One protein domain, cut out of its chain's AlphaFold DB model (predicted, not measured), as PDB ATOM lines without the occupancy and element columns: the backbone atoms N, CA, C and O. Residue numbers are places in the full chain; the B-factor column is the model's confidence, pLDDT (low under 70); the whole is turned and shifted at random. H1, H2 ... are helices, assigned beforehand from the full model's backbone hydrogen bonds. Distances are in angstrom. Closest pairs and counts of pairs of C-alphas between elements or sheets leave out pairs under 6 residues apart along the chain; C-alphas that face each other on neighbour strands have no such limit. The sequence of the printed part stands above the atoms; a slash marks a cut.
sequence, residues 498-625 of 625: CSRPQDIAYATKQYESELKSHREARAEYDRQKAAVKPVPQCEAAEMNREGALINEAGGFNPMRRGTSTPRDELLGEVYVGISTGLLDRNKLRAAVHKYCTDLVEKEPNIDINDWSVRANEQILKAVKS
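AT A GLANCE: This is residues 498 to 625 of the 625 residues of the protein "HEPN_STY4199 domain-containing protein" of 'Massilia aquatica' Lu et al. 2020 (UniProt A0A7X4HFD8). The model is a long arm made of H1 and H6, with a head of four helices, H2 to H5, at one end. In the arm, H6 runs back beside the first part of the long H1; in the head, H4 and H5 form a helical hairpin, with H2 packed on H5 and H3 crossing H4. The long link from H3 to H4 makes a wide loop at the head. The printed part has 128 residues with six named helices, H1 to H6 in order along the chain, and no named strand; the class is all helix. The whole is extended, a rod with a radius of gyration of the C-alphas of 21.8 A and spans of 68 by 31 by 18 A.

IN THESE COORDINATES: H1, residues 501 to 531, begins at C-alpha 501 at (165.649, 154.223, 152.030) and is 44.4 A long from first to last C-alpha. H2 is residues 535 to 543, 11.9 A, and H3 is residues 546 to 554, 12.2 A. H4, residues 566 to 579, measures 19.9 A and begins at C-alpha 566 at (195.346, 119.308, 163.616). H5, residues 585 to 601, measures 23.9 A. H6, residues 611 to 624, measures 20.0 A and ends at C-alpha 624 at (171.586, 152.178, 145.054).

HOW THE PARTS SIT: H1 and H6 touch at a shallow tilt of 25 degrees, opposite ways; their closest C-alphas, of Tyr 511 and Asn 616, are 5.1 A apart. H1 and H5 are apart, but only just, at 8.2 A. H2 touches H5 at a steep tilt of 43 degrees, opposite ways, with the C-alphas of Val 535 and Cys 596 closest at 5.2 A. H2 and H3 are close but not clearly touching, the closest C-alphas, of Glu 542 and Leu 549, being 7.3 A apart. H3 touches H4 about perpendicular, at 84 degrees, with the C-alphas of Ala 553 and Leu 571 closest at 4.7 A. In the hairpin of H4 and H5 the two touch at a shallow tilt of 14 degrees, opposite ways, with the C-alphas of Leu 570 and Tyr 595 closest at 5.9 A. H3 and H5 are near each other, and H4 and H6 are apart. In H1, H2, H3, H4, H5 and H6 every O i to N i+4 pair is within hydrogen-bond range.

THE WHOLE: The C-alphas of Arg 500 and Gly 581 are the two farthest apart, at 68.7 A, while those of Cys 498 and Ser 625, the first and last printed, are 10.2 A apart. The printed part has no cut and ends at residue 625, the chain's last. The link from H3 to H4, of 11 residues, is long. The mean pLDDT of the printed part is 85.3; residues 558 to 564 and residue 605 are under 70.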
ATOM      1  N   CYS A 498     163.238 147.992 144.694       93.38
ATOM      2  CA  CYS A 498     163.887 147.835 145.998       93.38
ATOM      3  C   CYS A 498     164.902 148.935 146.332       93.38
ATOM      4  O   CYS A 498     165.871 148.676 147.035       93.38
ATOM      5  N   SER A 499     164.650 150.167 145.881       93.69
ATOM      6  CA  SER A 499     165.527 151.329 146.111       93.69
ATOM      7  C   SER A 499     164.954 152.357 147.100       93.69
ATOM      8  O   SER A 499     165.329 153.530 147.076       93.69
ATOM      9  N   ARG A 500     164.016 151.973 147.985       92.31
ATOM     10  CA  ARG A 500     163.562 152.877 149.064       92.31
ATOM     11  C   ARG A 500     164.649 152.992 150.142       92.31
ATOM     12  O   ARG A 500     165.416 152.046 150.325       92.31
ATOM     13  N   PRO A 501     164.670 154.071 150.949       94.19
ATOM     14  CA  PRO A 501     165.649 154.223 152.030       94.19
ATOM     15  C   PRO A 501     165.738 153.012 152.972       94.19
ATOM     16  O   PRO A 501     166.832 152.613 153.358       94.19
ATOM     17  N   GLN A 502     164.599 152.384 153.288       90.56
ATOM     18  CA  GLN A 502     164.539 151.173 154.114       90.56
ATOM     19  C   GLN A 502     165.200 149.950 153.453       90.56
ATOM     20  O   GLN A 502     165.888 149.186 154.129       90.56
ATOM     21  N   ASP A 503     165.052 149.794 152.135       93.06
ATOM     22  CA  ASP A 503     165.646 148.685 151.381       93.06
ATOM     23  C   ASP A 503     167.166 148.871 151.274       93.06
ATOM     24  O   ASP A 503     167.933 147.936 151.501       93.06
ATOM     25  N   ILE A 504     167.604 150.107 151.007       95.69
ATOM     26  CA  ILE A 504     169.022 150.482 150.952       95.69
ATOM     27  C   ILE A 504     169.677 150.275 152.321       95.69
ATOM     28  O   ILE A 504     170.792 149.753 152.394       95.69
ATOM     29  N   ALA A 505     168.997 150.651 153.407       94.56
ATOM     30  CA  ALA A 505     169.478 150.424 154.766       94.56
ATOM     31  C   ALA A 505     169.603 148.925 155.078       94.56
ATOM     32  O   ALA A 505     170.619 148.500 155.631       94.56
ATOM     33  N   TYR A 506     168.620 148.112 154.673       92.88
ATOM     34  CA  TYR A 506     168.692 146.657 154.804       92.88
ATOM     35  C   TYR A 506     169.884 146.082 154.029       92.88
ATOM     36  O   TYR A 506     170.708 145.384 154.619       92.88
ATOM     37  N   ALA A 507     170.026 146.413 152.743       95.25
ATOM     38  CA  ALA A 507     171.122 145.930 151.903       95.25
ATOM     39  C   ALA A 507     172.497 146.364 152.440       95.25
ATOM     40  O   ALA A 507     173.432 145.566 152.470       95.25
ATOM     41  N   THR A 508     172.608 147.609 152.917       96.88
ATOM     42  CA  THR A 508     173.837 148.138 153.531       96.88
ATOM     43  C   THR A 508     174.191 147.342 154.783       96.88
ATOM     44  O   THR A 508     175.318 146.873 154.901       96.88
ATOM     45  N   LYS A 509     173.216 147.095 155.668       95.56
ATOM     46  CA  LYS A 509     173.413 146.291 156.881       95.56
ATOM     47  C   LYS A 509     173.867 144.864 156.566       95.56
ATOM     48  O   LYS A 509     174.753 144.354 157.245       95.56
ATOM     49  N   GLN A 510     173.266 144.212 155.566       93.44
ATOM     50  CA  GLN A 510     173.670 142.862 155.155       93.44
ATOM     51  C   GLN A 510     175.113 142.861 154.628       93.44
ATOM     52  O   GLN A 510     175.933 142.090 155.110       93.44
ATOM     53  N   TYR A 511     175.453 143.777 153.715       96.94
ATOM     54  CA  TYR A 511     176.810 143.901 153.176       96.94
ATOM     55  C   TYR A 511     177.863 144.177 154.260       96.94
ATOM     56  O   TYR A 511     178.897 143.513 154.294       96.94
ATOM     57  N   GLU A 512     177.606 145.122 155.166       95.69
ATOM     58  CA  GLU A 512     178.536 145.463 156.249       95.69
ATOM     59  C   GLU A 512     178.740 144.304 157.229       95.69
ATOM     60  O   GLU A 512     179.865 144.077 157.678       95.69
ATOM     61  N   SER A 513     177.677 143.554 157.533       91.19
ATOM     62  CA  SER A 513     177.751 142.360 158.378       91.19
ATOM     63  C   SER A 513     178.657 141.297 157.757       91.19
ATOM     64  O   SER A 513     179.587 140.829 158.410       91.19
ATOM     65  N   GLU A 514     178.436 140.961 156.484       90.25
ATOM     66  CA  GLU A 514     179.235 139.960 155.767       90.25
ATOM     67  C   GLU A 514     180.693 140.408 155.602       90.25
ATOM     68  O   GLU A 514     181.620 139.631 155.824       90.25
ATOM     69  N   LEU A 515     180.919 141.687 155.278       94.00
ATOM     70  CA  LEU A 515     182.261 142.258 155.157       94.00
ATOM     71  C   LEU A 515     183.022 142.208 156.487       94.00
ATOM     72  O   LEU A 515     184.223 141.935 156.502       94.00
ATOM     73  N   LYS A 516     182.341 142.482 157.606       90.75
ATOM     74  CA  LYS A 516     182.935 142.379 158.941       90.75
ATOM     75  C   LYS A 516     183.324 140.933 159.249       90.75
ATOM     76  O   LYS A 516     184.480 140.701 159.595       90.75
ATOM     77  N   SER A 517     182.406 139.983 159.073       81.69
ATOM     78  CA  SER A 517     182.670 138.560 159.321       81.69
ATOM     79  C   SER A 517     183.823 138.028 158.469       81.69
ATOM     80  O   SER A 517     184.700 137.342 158.988       81.69
ATOM     81  N   HIS A 518     183.888 138.410 157.189       89.44
ATOM     82  CA  HIS A 518     184.997 138.043 156.304       89.44
ATOM     83  C   HIS A 518     186.343 138.608 156.774       89.44
ATOM     84  O   HIS A 518     187.336 137.882 156.826       89.44
ATOM     85  N   ARG A 519     186.388 139.887 157.173       91.38
ATOM     86  CA  ARG A 519     187.611 140.519 157.702       91.38
ATOM     87  C   ARG A 519     188.093 139.854 158.986       91.38
ATOM     88  O   ARG A 519     189.294 139.663 159.142       91.38
ATOM     89  N   GLU A 520     187.177 139.513 159.887       83.38
ATOM     90  CA  GLU A 520     187.495 138.816 161.136       83.38
ATOM     91  C   GLU A 520     188.033 137.405 160.863       83.38
ATOM     92  O   GLU A 520     189.087 137.049 161.390       83.38
ATOM     93  N   ALA A 521     187.384 136.645 159.975       77.00
ATOM     94  CA  ALA A 521     187.846 135.323 159.554       77.00
ATOM     95  C   ALA A 521     189.232 135.388 158.896       77.00
ATOM     96  O   ALA A 521     190.123 134.612 159.237       77.00
ATOM     97  N   ARG A 522     189.458 136.361 158.006       87.69
ATOM     98  CA  ARG A 522     190.752 136.541 157.340       87.69
ATOM     99  C   ARG A 522     191.856 136.948 158.310       87.69
ATOM    100  O   ARG A 522     192.949 136.398 158.239       87.69
ATOM    101  N   ALA A 523     191.573 137.870 159.228       85.31
ATOM    102  CA  ALA A 523     192.532 138.273 160.251       85.31
ATOM    103  C   ALA A 523     192.914 137.098 161.163       85.31
ATOM    104  O   ALA A 523     194.079 136.969 161.533       85.31
ATOM    105  N   GLU A 524     191.956 136.233 161.507       76.69
ATOM    106  CA  GLU A 524     192.218 135.036 162.304       76.69
ATOM    107  C   GLU A 524     193.017 133.985 161.525       76.69
ATOM    108  O   GLU A 524     193.999 133.462 162.049       76.69
ATOM    109  N   TYR A 525     192.674 133.746 160.257       83.81
ATOM    110  CA  TYR A 525     193.448 132.894 159.351       83.81
ATOM    111  C   TYR A 525     194.903 133.368 159.239       83.81
ATOM    112  O   TYR A 525     195.831 132.582 159.438       83.81
ATOM    113  N   ASP A 526     195.117 134.660 158.977       85.94
ATOM    114  CA  ASP A 526     196.454 135.243 158.847       85.94
ATOM    115  C   ASP A 526     197.220 135.161 160.184       85.94
ATOM    116  O   ASP A 526     198.416 134.864 160.189       85.94
ATOM    117  N   ARG A 527     196.537 135.339 161.329       84.31
ATOM    118  CA  ARG A 527     197.120 135.126 162.668       84.31
ATOM    119  C   ARG A 527     197.590 133.691 162.873       84.31
ATOM    120  O   ARG A 527     198.715 133.492 163.323       84.31
ATOM    121  N   GLN A 528     196.742 132.709 162.567       79.56
ATOM    122  CA  GLN A 528     197.073 131.294 162.742       79.56
ATOM    123  C   GLN A 528     198.230 130.898 161.834       79.56
ATOM    124  O   GLN A 528     199.186 130.294 162.309       79.56
ATOM    125  N   LYS A 529     198.211 131.346 160.575       82.50
ATOM    126  CA  LYS A 529     199.293 131.127 159.611       82.50
ATOM    127  C   LYS A 529     200.616 131.754 160.059       82.50
ATOM    128  O   LYS A 529     201.660 131.126 159.933       82.50
ATOM    129  N   ALA A 530     200.586 132.959 160.633       84.06
ATOM    130  CA  ALA A 530     201.775 133.622 161.172       84.06
ATOM    131  C   ALA A 530     202.303 132.983 162.471       84.06
ATOM    132  O   ALA A 530     203.483 133.125 162.790       84.06
ATOM    133  N   ALA A 531     201.447 132.289 163.228       80.81
ATOM    134  CA  ALA A 531     201.821 131.590 164.455       80.81
ATOM    135  C   ALA A 531     202.468 130.213 164.204       80.81
ATOM    136  O   ALA A 531     203.050 129.639 165.133       80.81
ATOM    137  N   VAL A 532     202.395 129.688 162.973       83.31
ATOM    138  CA  VAL A 532     203.030 128.422 162.589       83.31
ATOM    139  C   VAL A 532     204.549 128.559 162.667       83.31
ATOM    140  O   VAL A 532     205.168 129.393 162.007       83.31
ATOM    141  N   LYS A 533     205.170 127.705 163.482       85.69
ATOM    142  CA  LYS A 533     206.628 127.620 163.610       85.69
ATOM    143  C   LYS A 533     207.189 126.589 162.628       85.69
ATOM    144  O   LYS A 533     206.493 125.626 162.316       85.69
ATOM    145  N   PRO A 534     208.465 126.712 162.210       89.88
ATOM    146  CA  PRO A 534     209.142 125.650 161.473       89.88
ATOM    147  C   PRO A 534     209.033 124.310 162.206       89.88
ATOM    148  O   PRO A 534     209.184 124.271 163.431       89.88
ATOM    149  N   VAL A 535     208.842 123.226 161.451       89.12
ATOM    150  CA  VAL A 535     208.631 121.866 161.976       89.12
ATOM    151  C   VAL A 535     209.605 121.502 163.117       89.12
ATOM    152  O   VAL A 535     209.122 121.162 164.198       89.12
ATOM    153  N   PRO A 536     210.937 121.718 163.006       91.62
ATOM    154  CA  PRO A 536     211.869 121.379 164.090       91.62
ATOM    155  C   PRO A 536     211.659 122.185 165.382       91.62
ATOM    156  O   PRO A 536     211.910 121.694 166.481       91.62
ATOM    157  N   GLN A 537     211.209 123.440 165.272       91.81
ATOM    158  CA  GLN A 537     210.943 124.299 166.430       91.81
ATOM    159  C   GLN A 537     209.607 123.956 167.096       91.81
ATOM    160  O   GLN A 537     209.497 124.037 168.319       91.81
ATOM    161  N   CYS A 538     208.603 123.577 166.301       90.94
ATOM    162  CA  CYS A 538     207.326 123.066 166.792       90.94
ATOM    163  C   CYS A 538     207.526 121.742 167.542       90.94
ATOM    164  O   CYS A 538     207.126 121.630 168.701       90.94
ATOM    165  N   GLU A 539     208.256 120.791 166.950       93.12
ATOM    166  CA  GLU A 539     208.557 119.507 167.585       93.12
ATOM    167  C   GLU A 539     209.314 119.671 168.893       93.12
ATOM    168  O   GLU A 539     208.953 119.063 169.898       93.12
ATOM    169  N   ALA A 540     210.353 120.510 168.903       93.00
ATOM    170  CA  ALA A 540     211.109 120.773 170.117       93.00
ATOM    171  C   ALA A 540     210.206 121.351 171.219       93.00
ATOM    172  O   ALA A 540     210.328 120.961 172.377       93.00
ATOM    173  N   ALA A 541     209.279 122.251 170.877       91.06
ATOM    174  CA  ALA A 541     208.368 122.857 171.842       91.06
ATOM    175  C   ALA A 541     207.357 121.852 172.427       91.06
ATOM    176  O   ALA A 541     207.171 121.834 173.645       91.06
ATOM    177  N   GLU A 542     206.744 121.014 171.588       92.56
ATOM    178  CA  GLU A 542     205.778 119.991 172.015       92.56
ATOM    179  C   GLU A 542     206.465 118.862 172.798       92.56
ATOM    180  O   GLU A 542     206.017 118.489 173.882       92.56
ATOM    181  N   MET A 543     207.619 118.376 172.325       93.62
ATOM    182  CA  MET A 543     208.378 117.316 173.001       93.62
ATOM    183  C   MET A 543     208.987 117.781 174.331       93.62
ATOM    184  O   MET A 543     209.092 116.988 175.262       93.62
ATOM    185  N   ASN A 544     209.337 119.064 174.477       94.00
ATOM    186  CA  ASN A 544     209.761 119.627 175.768       94.00
ATOM    187  C   ASN A 544     208.619 119.685 176.797       94.00
ATOM    188  O   ASN A 544     208.872 119.873 177.988       94.00
ATOM    189  N   ARG A 545     207.367 119.533 176.353       90.94
ATOM    190  CA  ARG A 545     206.167 119.481 177.192       90.94
ATOM    191  C   ARG A 545     205.471 118.120 177.100       90.94
ATOM    192  O   ARG A 545     204.261 118.048 177.301       90.94
ATOM    193  N   GLU A 546     206.225 117.041 176.864       89.38
ATOM    194  CA  GLU A 546     205.677 115.690 176.650       89.38
ATOM    195  C   GLU A 546     204.689 115.250 177.747       89.38
ATOM    196  O   GLU A 546     203.605 114.766 177.437       89.38
ATOM    197  N   GLY A 547     204.995 115.502 179.025       88.06
ATOM    198  CA  GLY A 547     204.097 115.150 180.132       88.06
ATOM    199  C   GLY A 547     202.779 115.935 180.133       88.06
ATOM    200  O   GLY A 547     201.737 115.392 180.491       88.06
ATOM    201  N   ALA A 548     202.799 117.198 179.698       89.50
ATOM    202  CA  ALA A 548     201.587 118.004 179.575       89.50
ATOM    203  C   ALA A 548     200.739 117.555 178.376       89.50
ATOM    204  O   ALA A 548     199.527 117.436 178.513       89.50
ATOM    205  N   LEU A 549     201.381 117.234 177.248       89.25
ATOM    206  CA  LEU A 549     200.718 116.720 176.048       89.25
ATOM    207  C   LEU A 549     200.030 115.369 176.305       89.25
ATOM    208  O   LEU A 549     198.894 115.165 175.892       89.25
ATOM    209  N   ILE A 550     200.686 114.463 177.038       88.88
ATOM    210  CA  ILE A 550     200.111 113.170 177.441       88.88
ATOM    211  C   ILE A 550     198.902 113.369 178.369       88.88
ATOM    212  O   ILE A 550     197.879 112.712 178.190       88.88
ATOM    213  N   ASN A 551     198.987 114.292 179.333       87.62
ATOM    214  CA  ASN A 551     197.868 114.606 180.227       87.62
ATOM    215  C   ASN A 551     196.682 115.239 179.484       87.62
ATOM    216  O   ASN A 551     195.534 114.888 179.748       87.62
ATOM    217  N   GLU A 552     196.951 116.149 178.548       86.06
ATOM    218  CA  GLU A 552     195.935 116.767 177.691       86.06
ATOM    219  C   GLU A 552     195.232 115.713 176.826       86.06
ATOM    220  O   GLU A 552     194.004 115.669 176.780       86.06
ATOM    221  N   ALA A 553     196.000 114.799 176.225       85.81
ATOM    222  CA  ALA A 553     195.466 113.683 175.455       85.81
ATOM    223  C   ALA A 553     194.666 112.701 176.325       85.81
ATOM    224  O   ALA A 553     193.635 112.208 175.887       85.81
ATOM    225  N   GLY A 554     195.065 112.449 177.574       81.19
ATOM    226  CA  GLY A 554     194.309 111.597 178.502       81.19
ATOM    227  C   GLY A 554     192.906 112.124 178.838       81.19
ATOM    228  O   GLY A 554     192.014 111.336 179.146       81.19
ATOM    229  N   GLY A 555     192.698 113.442 178.746       76.06
ATOM    230  CA  GLY A 555     191.392 114.095 178.887       76.06
ATOM    231  C   GLY A 555     190.644 114.309 177.567       76.06
ATOM    232  O   GLY A 555     189.550 114.881 177.569       76.06
ATOM    233  N   PHE A 556     191.218 113.888 176.438       77.94
ATOM    234  CA  PHE A 556     190.619 114.059 175.121       77.94
ATOM    235  C   PHE A 556     189.379 113.169 174.968       77.94
ATOM    236  O   PHE A 556     189.413 111.972 175.246       77.94
ATOM    237  N   ASN A 557     188.269 113.758 174.512       73.00
ATOM    238  CA  ASN A 557     187.032 113.031 174.240       73.00
ATOM    239  C   ASN A 557     186.903 112.771 172.726       73.00
ATOM    240  O   ASN A 557     186.470 113.674 172.002       73.00
ATOM    241  N   PRO A 558     187.186 111.546 172.247       60.06
ATOM    242  CA  PRO A 558     187.124 111.213 170.823       60.06
ATOM    243  C   PRO A 558     185.693 111.215 170.248       60.06
ATOM    244  O   PRO A 558     185.520 111.115 169.039       60.06
ATOM    245  N   MET A 559     184.653 111.343 171.086       54.22
ATOM    246  CA  MET A 559     183.240 111.340 170.675       54.22
ATOM    247  C   MET A 559     182.675 112.738 170.360       54.22
ATOM    248  O   MET A 559     181.492 112.866 170.025       54.22
ATOM    249  N   ARG A 560     183.474 113.808 170.470       52.66
ATOM    250  CA  ARG A 560     183.029 115.185 170.195       52.66
ATOM    251  C   ARG A 560     182.880 115.391 168.677       52.66
ATOM    252  O   ARG A 560     183.859 115.391 167.944       52.66
ATOM    253  N   ARG A 561     181.644 115.549 168.184       37.38
ATOM    254  CA  ARG A 561     181.354 115.739 166.748       37.38
ATOM    255  C   ARG A 561     181.394 117.220 166.362       37.38
ATOM    256  O   ARG A 561     180.434 117.945 166.604       37.38
ATOM    257  N   GLY A 562     182.482 117.643 165.730       45.03
ATOM    258  CA  GLY A 562     182.634 118.952 165.086       45.03
ATOM    259  C   GLY A 562     184.083 119.141 164.641       45.03
ATOM    260  O   GLY A 562     184.965 118.868 165.437       45.03
ATOM    261  N   THR A 563     184.290 119.503 163.368       48.97
ATOM    262  CA  THR A 563     185.573 119.779 162.671       48.97
ATOM    263  C   THR A 563     186.863 119.434 163.436       48.97
ATOM    264  O   THR A 563     187.282 120.196 164.301       48.97
ATOM    265  N   SER A 564     187.514 118.331 163.050       60.03
ATOM    266  CA  SER A 564     188.825 117.911 163.566       60.03
ATOM    267  C   SER A 564     189.888 118.967 163.249       60.03
ATOM    268  O   SER A 564     190.140 119.250 162.077       60.03
ATOM    269  N   THR A 565     190.484 119.592 164.267       71.00
ATOM    270  CA  THR A 565     191.673 120.441 164.084       71.00
ATOM    271  C   THR A 565     192.941 119.574 164.065       71.00
ATOM    272  O   THR A 565     192.928 118.483 164.634       71.00
ATOM    273  N   PRO A 566     194.078 120.037 163.505       77.12
ATOM    274  CA  PRO A 566     195.346 119.308 163.616       77.12
ATOM    275  C   PRO A 566     195.730 118.974 165.069       77.12
ATOM    276  O   PRO A 566     196.344 117.942 165.332       77.12
ATOM    277  N   ARG A 567     195.333 119.815 166.042       84.56
ATOM    278  CA  ARG A 567     195.541 119.542 167.471       84.56
ATOM    279  C   ARG A 567     194.652 118.401 167.965       84.56
ATOM    280  O   ARG A 567     195.141 117.563 168.710       84.56
ATOM    281  N   ASP A 568     193.395 118.333 167.533       79.56
ATOM    282  CA  ASP A 568     192.502 117.216 167.871       79.56
ATOM    283  C   ASP A 568     193.000 115.893 167.273       79.56
ATOM    284  O   ASP A 568     192.917 114.855 167.929       79.56
ATOM    285  N   GLU A 569     193.583 115.925 166.068       79.62
ATOM    286  CA  GLU A 569     194.229 114.757 165.452       79.62
ATOM    287  C   GLU A 569     195.433 114.288 166.278       79.62
ATOM    288  O   GLU A 569     195.533 113.103 166.600       79.62
ATOM    289  N   LEU A 570     196.301 115.218 166.699       88.19
ATOM    290  CA  LEU A 570     197.425 114.917 167.589       88.19
ATOM    291  C   LEU A 570     196.952 114.298 168.910       88.19
ATOM    292  O   LEU A 570     197.463 113.259 169.326       88.19
ATOM    293  N   LEU A 571     195.984 114.930 169.581       88.88
ATOM    294  CA  LEU A 571     195.472 114.450 170.865       88.88
ATOM    295  C   LEU A 571     194.790 113.088 170.724       88.88
ATOM    296  O   LEU A 571     194.972 112.239 171.592       88.88
ATOM    297  N   GLY A 572     194.073 112.849 169.624       82.31
ATOM    298  CA  GLY A 572     193.466 111.559 169.310       82.31
ATOM    299  C   GLY A 572     194.497 110.449 169.106       82.31
ATOM    300  O   GLY A 572     194.370 109.378 169.700       82.31
ATOM    301  N   GLU A 573     195.553 110.696 168.327       83.00
ATOM    302  CA  GLU A 573     196.631 109.722 168.116       83.00
ATOM    303  C   GLU A 573     197.373 109.394 169.420       83.00
ATOM    304  O   GLU A 573     197.618 108.222 169.730       83.00
ATOM    305  N   VAL A 574     197.675 110.415 170.226       88.38
ATOM    306  CA  VAL A 574     198.319 110.235 171.533       88.38
ATOM    307  C   VAL A 574     197.379 109.501 172.503       88.38
ATOM    308  O   VAL A 574     197.819 108.565 173.171       88.38
ATOM    309  N   TYR A 575     196.083 109.831 172.530       85.44
ATOM    310  CA  TYR A 575     195.058 109.152 173.336       85.44
ATOM    311  C   TYR A 575     194.932 107.662 172.994       85.44
ATOM    312  O   TYR A 575     194.876 106.819 173.893       85.44
ATOM    313  N   VAL A 576     194.935 107.302 171.707       77.44
ATOM    314  CA  VAL A 576     194.926 105.897 171.266       77.44
ATOM    315  C   VAL A 576     196.185 105.176 171.747       77.44
ATOM    316  O   VAL A 576     196.103 104.063 172.264       77.44
ATOM    317  N   GLY A 577     197.352 105.814 171.653       79.94
ATOM    318  CA  GLY A 577     198.591 105.254 172.190       79.94
ATOM    319  C   GLY A 577     198.531 105.008 173.703       79.94
ATOM    320  O   GLY A 577     198.979 103.959 174.167       79.94
ATOM    321  N   ILE A 578     197.978 105.955 174.472       82.31
ATOM    322  CA  ILE A 578     197.822 105.842 175.934       82.31
ATOM    323  C   ILE A 578     196.841 104.717 176.279       82.31
ATOM    324  O   ILE A 578     197.176 103.827 177.056       82.31
ATOM    325  N   SER A 579     195.647 104.732 175.683       71.56
ATOM    326  CA  SER A 579     194.563 103.783 175.982       71.56
ATOM    327  C   SER A 579     194.901 102.339 175.608       71.56
ATOM    328  O   SER A 579     194.448 101.410 176.272       71.56
ATOM    329  N   THR A 580     195.734 102.137 174.587       76.56
ATOM    330  CA  THR A 580     196.218 100.808 174.185       76.56
ATOM    331  C   THR A 580     197.476 100.360 174.937       76.56
ATOM    332  O   THR A 580     197.911  99.225 174.766       76.56
ATOM    333  N   GLY A 581     198.081 101.229 175.757       80.25
ATOM    334  CA  GLY A 581     199.361 100.965 176.426       80.25
ATOM    335  C   GLY A 581     200.555 100.874 175.467       80.25
ATOM    336  O   GLY A 581     201.618 100.388 175.846       80.25
ATOM    337  N   LEU A 582     200.387 101.316 174.216       80.25
ATOM    338  CA  LEU A 582     201.378 101.192 173.147       80.25
ATOM    339  C   LEU A 582     202.133 102.496 172.866       80.25
ATOM    340  O   LEU A 582     202.941 102.510 171.935       80.25
ATOM    341  N   LEU A 583     201.873 103.578 173.609       87.94
ATOM    342  CA  LEU A 583     202.587 104.845 173.450       87.94
ATOM    343  C   LEU A 583     204.017 104.735 173.987       87.94
ATOM    344  O   LEU A 583     204.240 104.574 175.184       87.94
ATOM    345  N   ASP A 584     204.983 104.900 173.091       90.31
ATOM    346  CA  ASP A 584     206.389 105.094 173.426       90.31
ATOM    347  C   ASP A 584     206.875 106.459 172.914       90.31
ATOM    348  O   ASP A 584     206.189 107.159 172.161       90.31
ATOM    349  N   ARG A 585     208.085 106.853 173.322       90.19
ATOM    350  CA  ARG A 585     208.650 108.166 172.984       90.19
ATOM    351  C   ARG A 585     208.855 108.370 171.478       90.19
ATOM    352  O   ARG A 585     208.803 109.508 171.013       90.19
ATOM    353  N   ASN A 586     209.079 107.301 170.713       90.00
ATOM    354  CA  ASN A 586     209.248 107.388 169.264       90.00
ATOM    355  C   ASN A 586     207.901 107.600 168.569       90.00
ATOM    356  O   ASN A 586     207.814 108.433 167.671       90.00
ATOM    357  N   LYS A 587     206.844 106.917 169.019       87.56
ATOM    358  CA  LYS A 587     205.475 107.123 168.524       87.56
ATOM    359  C   LYS A 587     204.930 108.499 168.888       87.56
ATOM    360  O   LYS A 587     204.326 109.143 168.039       87.56
ATOM    361  N   LEU A 588     205.207 108.983 170.101       92.00
ATOM    362  CA  LEU A 588     204.875 110.354 170.494       92.00
ATOM    363  C   LEU A 588     205.576 111.371 169.584       92.00
ATOM    364  O   LEU A 588     204.933 112.273 169.058       92.00
ATOM    365  N   ARG A 589     206.881 111.189 169.339       93.44
ATOM    366  CA  ARG A 589     207.638 112.049 168.420       93.44
ATOM    367  C   ARG A 589     207.097 111.985 166.990       93.44
ATOM    368  O   ARG A 589     207.049 113.018 166.339       93.44
ATOM    369  N   ALA A 590     206.673 110.816 166.512       90.88
ATOM    370  CA  ALA A 590     206.079 110.662 165.184       90.88
ATOM    371  C   ALA A 590     204.727 111.391 165.058       90.88
ATOM    372  O   ALA A 590     204.514 112.095 164.074       90.88
ATOM    373  N   ALA A 591     203.857 111.287 166.068       90.25
ATOM    374  CA  ALA A 591     202.586 112.016 166.111       90.25
ATOM    375  C   ALA A 591     202.810 113.539 166.164       90.25
ATOM    376  O   ALA A 591     202.189 114.295 165.420       90.25
ATOM    377  N   VAL A 592     203.768 113.998 166.979       93.25
ATOM    378  CA  VAL A 592     204.159 115.416 167.059       93.25
ATOM    379  C   VAL A 592     204.775 115.915 165.745       93.25
ATOM    380  O   VAL A 592     204.432 117.005 165.295       93.25
ATOM    381  N   HIS A 593     205.643 115.130 165.101       92.62
ATOM    382  CA  HIS A 593     206.220 115.456 163.792       92.62
ATOM    383  C   HIS A 593     205.127 115.626 162.733       92.62
ATOM    384  O   HIS A 593     205.123 116.617 162.002       92.62
ATOM    385  N   LYS A 594     204.159 114.701 162.696       88.44
ATOM    386  CA  LYS A 594     202.996 114.773 161.808       88.44
ATOM    387  C   LYS A 594     202.166 116.032 162.074       88.44
ATOM    388  O   LYS A 594     201.915 116.783 161.144       88.44
ATOM    389  N   TYR A 595     201.829 116.315 163.332       90.00
ATOM    390  CA  TYR A 595     201.116 117.536 163.728       90.00
ATOM    391  C   TYR A 595     201.833 118.815 163.284       90.00
ATOM    392  O   TYR A 595     201.228 119.701 162.688       90.00
ATOM    393  N   CYS A 596     203.134 118.915 163.551       90.50
ATOM    394  CA  CYS A 596     203.924 120.090 163.203       90.50
ATOM    395  C   CYS A 596     204.087 120.258 161.687       90.50
ATOM    396  O   CYS A 596     204.097 121.386 161.201       90.50
ATOM    397  N   THR A 597     204.189 119.153 160.947       88.69
ATOM    398  CA  THR A 597     204.198 119.150 159.478       88.69
ATOM    399  C   THR A 597     202.846 119.602 158.936       88.69
ATOM    400  O   THR A 597     202.788 120.509 158.112       88.69
ATOM    401  N   ASP A 598     201.752 119.080 159.490       84.00
ATOM    402  CA  ASP A 598     200.389 119.448 159.118       84.00
ATOM    403  C   ASP A 598     200.081 120.926 159.391       84.00
ATOM    404  O   ASP A 598     199.405 121.556 158.585       84.00
ATOM    405  N   LEU A 599     200.605 121.517 160.470       83.00
ATOM    406  CA  LEU A 599     200.477 122.959 160.719       83.00
ATOM    407  C   LEU A 599     201.160 123.822 159.645       83.00
ATOM    408  O   LEU A 599     200.747 124.959 159.435       83.00
ATOM    409  N   VAL A 600     202.216 123.315 159.002       82.94
ATOM    410  CA  VAL A 600     202.962 124.020 157.945       82.94
ATOM    411  C   VAL A 600     202.353 123.767 156.567       82.94
ATOM    412  O   VAL A 600     202.292 124.687 155.751       82.94
ATOM    413  N   GLU A 601     201.922 122.535 156.300       80.50
ATOM    414  CA  GLU A 601     201.464 122.091 154.982       80.50
ATOM    415  C   GLU A 601     199.963 122.299 154.753       80.50
ATOM    416  O   GLU A 601     199.544 122.503 153.611       80.50
ATOM    417  N   LYS A 602     199.140 122.275 155.811       76.12
ATOM    418  CA  LYS A 602     197.690 122.471 155.710       76.12
ATOM    419  C   LYS A 602     197.325 123.916 156.030       76.12
ATOM    420  O   LYS A 602     197.826 124.525 156.973       76.12
ATOM    421  N   GLU A 603     196.406 124.472 155.250       72.50
ATOM    422  CA  GLU A 603     195.854 125.788 155.554       72.50
ATOM    423  C   GLU A 603     194.954 125.735 156.805       72.50
ATOM    424  O   GLU A 603     194.273 124.726 157.018       72.50
ATOM    425  N   PRO A 604     194.911 126.803 157.629       74.06
ATOM    426  CA  PRO A 604     193.950 126.909 158.722       74.06
ATOM    427  C   PRO A 604     192.524 126.630 158.241       74.06
ATOM    428  O   PRO A 604     192.092 127.168 157.222       74.06
ATOM    429  N   ASN A 605     191.779 125.819 158.995       69.69
ATOM    430  CA  ASN A 605     190.389 125.465 158.698       69.69
ATOM    431  C   ASN A 605     189.430 126.621 159.043       69.69
ATOM    432  O   ASN A 605     188.567 126.507 159.913       69.69
ATOM    433  N   ILE A 606     189.642 127.768 158.404       70.25
ATOM    434  CA  ILE A 606     188.838 128.979 158.524       70.25
ATOM    435  C   ILE A 606     188.392 129.351 157.118       70.25
ATOM    436  O   ILE A 606     189.222 129.568 156.235       70.25
ATOM    437  N   ASP A 607     187.079 129.440 156.917       76.31
ATOM    438  CA  ASP A 607     186.531 129.879 155.640       76.31
ATOM    439  C   ASP A 607     186.827 131.370 155.426       76.31
ATOM    440  O   ASP A 607     186.264 132.244 156.087       76.31
ATOM    441  N   ILE A 608     187.748 131.650 154.507       83.94
ATOM    442  CA  ILE A 608     188.139 133.004 154.094       83.94
ATOM    443  C   ILE A 608     187.551 133.390 152.731       83.94
ATOM    444  O   ILE A 608     188.006 134.358 152.108       83.94
ATOM    445  N   ASN A 609     186.568 132.636 152.238       85.69
ATOM    446  CA  ASN A 609     185.918 132.913 150.971       85.69
ATOM    447  C   ASN A 609     185.089 134.210 151.033       85.69
ATOM    448  O   ASN A 609     184.380 134.471 152.002       85.69
ATOM    449  N   ASP A 610     185.164 135.030 149.982       90.00
ATOM    450  CA  ASP A 610     184.489 136.328 149.896       90.00
ATOM    451  C   ASP A 610     183.188 136.311 149.069       90.00
ATOM    452  O   ASP A 610     182.602 137.368 148.820       90.00
ATOM    453  N   TRP A 611     182.693 135.140 148.647       91.69
ATOM    454  CA  TRP A 611     181.532 135.027 147.757       91.69
ATOM    455  C   TRP A 611     180.290 135.717 148.334       91.69
ATOM    456  O   TRP A 611     179.601 136.442 147.617       91.69
ATOM    457  N   SER A 612     180.025 135.551 149.634       87.56
ATOM    458  CA  SER A 612     178.877 136.181 150.296       87.56
ATOM    459  C   SER A 612     179.015 137.707 150.284       87.56
ATOM    460  O   SER A 612     178.061 138.422 149.960       87.56
ATOM    461  N   VAL A 613     180.230 138.220 150.520       93.31
ATOM    462  CA  VAL A 613     180.539 139.657 150.443       93.31
ATOM    463  C   VAL A 613     180.279 140.180 149.031       93.31
ATOM    464  O   VAL A 613     179.562 141.166 148.869       93.31
ATOM    465  N   ARG A 614     180.783 139.491 147.999       94.00
ATOM    466  CA  ARG A 614     180.593 139.874 146.587       94.00
ATOM    467  C   ARG A 614     179.133 139.801 146.139       94.00
ATOM    468  O   ARG A 614     178.700 140.636 145.348       94.00
ATOM    469  N   ALA A 615     178.364 138.825 146.617       93.12
ATOM    470  CA  ALA A 615     176.937 138.718 146.313       93.12
ATOM    471  C   ALA A 615     176.156 139.900 146.919       93.12
ATOM    472  O   ALA A 615     175.382 140.563 146.226       93.12
ATOM    473  N   ASN A 616     176.417 140.223 148.190       94.56
ATOM    474  CA  ASN A 616     175.788 141.362 148.862       94.56
ATOM    475  C   ASN A 616     176.239 142.711 148.279       94.56
ATOM    476  O   ASN A 616     175.433 143.636 148.197       94.56
ATOM    477  N   GLU A 617     177.487 142.829 147.818       96.56
ATOM    478  CA  GLU A 617     177.988 144.034 147.151       96.56
ATOM    479  C   GLU A 617     177.236 144.312 145.837       96.56
ATOM    480  O   GLU A 617     176.840 145.449 145.574       96.56
ATOM    481  N   GLN A 618     177.002 143.280 145.018       95.81
ATOM    482  CA  GLN A 618     176.241 143.404 143.770       95.81
ATOM    483  C   GLN A 618     174.795 143.843 144.022       95.81
ATOM    484  O   GLN A 618     174.297 144.742 143.346       95.81
ATOM    485  N   ILE A 619     174.141 143.257 145.028       96.19
ATOM    486  CA  ILE A 619     172.782 143.631 145.433       96.19
ATOM    487  C   ILE A 619     172.745 145.078 145.923       96.19
ATOM    488  O   ILE A 619     171.897 145.850 145.484       96.19
ATOM    489  N   LEU A 620     173.692 145.467 146.784       97.12
ATOM    490  CA  LEU A 620     173.798 146.831 147.294       97.12
ATOM    491  C   LEU A 620     173.991 147.850 146.165       97.12
ATOM    492  O   LEU A 620     173.395 148.926 146.203       97.12
ATOM    493  N   LYS A 621     174.800 147.516 145.152       96.56
ATOM    494  CA  LYS A 621     174.958 148.339 143.944       96.56
ATOM    495  C   LYS A 621     173.646 148.438 143.169       96.56
ATOM    496  O   LYS A 621     173.274 149.543 142.784       96.56
ATOM    497  N   ALA A 622     172.931 147.329 142.983       95.38
ATOM    498  CA  ALA A 622     171.668 147.302 142.246       95.38
ATOM    499  C   ALA A 622     170.577 148.170 142.898       95.38
ATOM    500  O   ALA A 622     169.890 148.890 142.185       95.38
ATOM    501  N   VAL A 623     170.453 148.161 144.230       95.62
ATOM    502  CA  VAL A 623     169.436 148.957 144.957       95.62
ATOM    503  C   VAL A 623     169.822 150.424 145.190       95.62
ATOM    504  O   VAL A 623     168.993 151.224 145.613       95.62
ATOM    505  N   LYS A 624     171.096 150.786 144.983       92.69
ATOM    506  CA  LYS A 624     171.586 152.178 145.054       92.69
ATOM    507  C   LYS A 624     171.651 152.869 143.690       92.69
ATOM    508  O   LYS A 624     171.849 154.083 143.655       92.69
ATOM    509  N   SER A 625     171.570 152.092 142.611       78.25
ATOM    510  CA  SER A 625     171.494 152.587 141.231       78.25
ATOM    511  C   SER A 625     170.084 153.072 140.922       78.25
ATOM    512  O   SER A 625     169.942 153.825 139.935       78.25
TER     513      SER A 625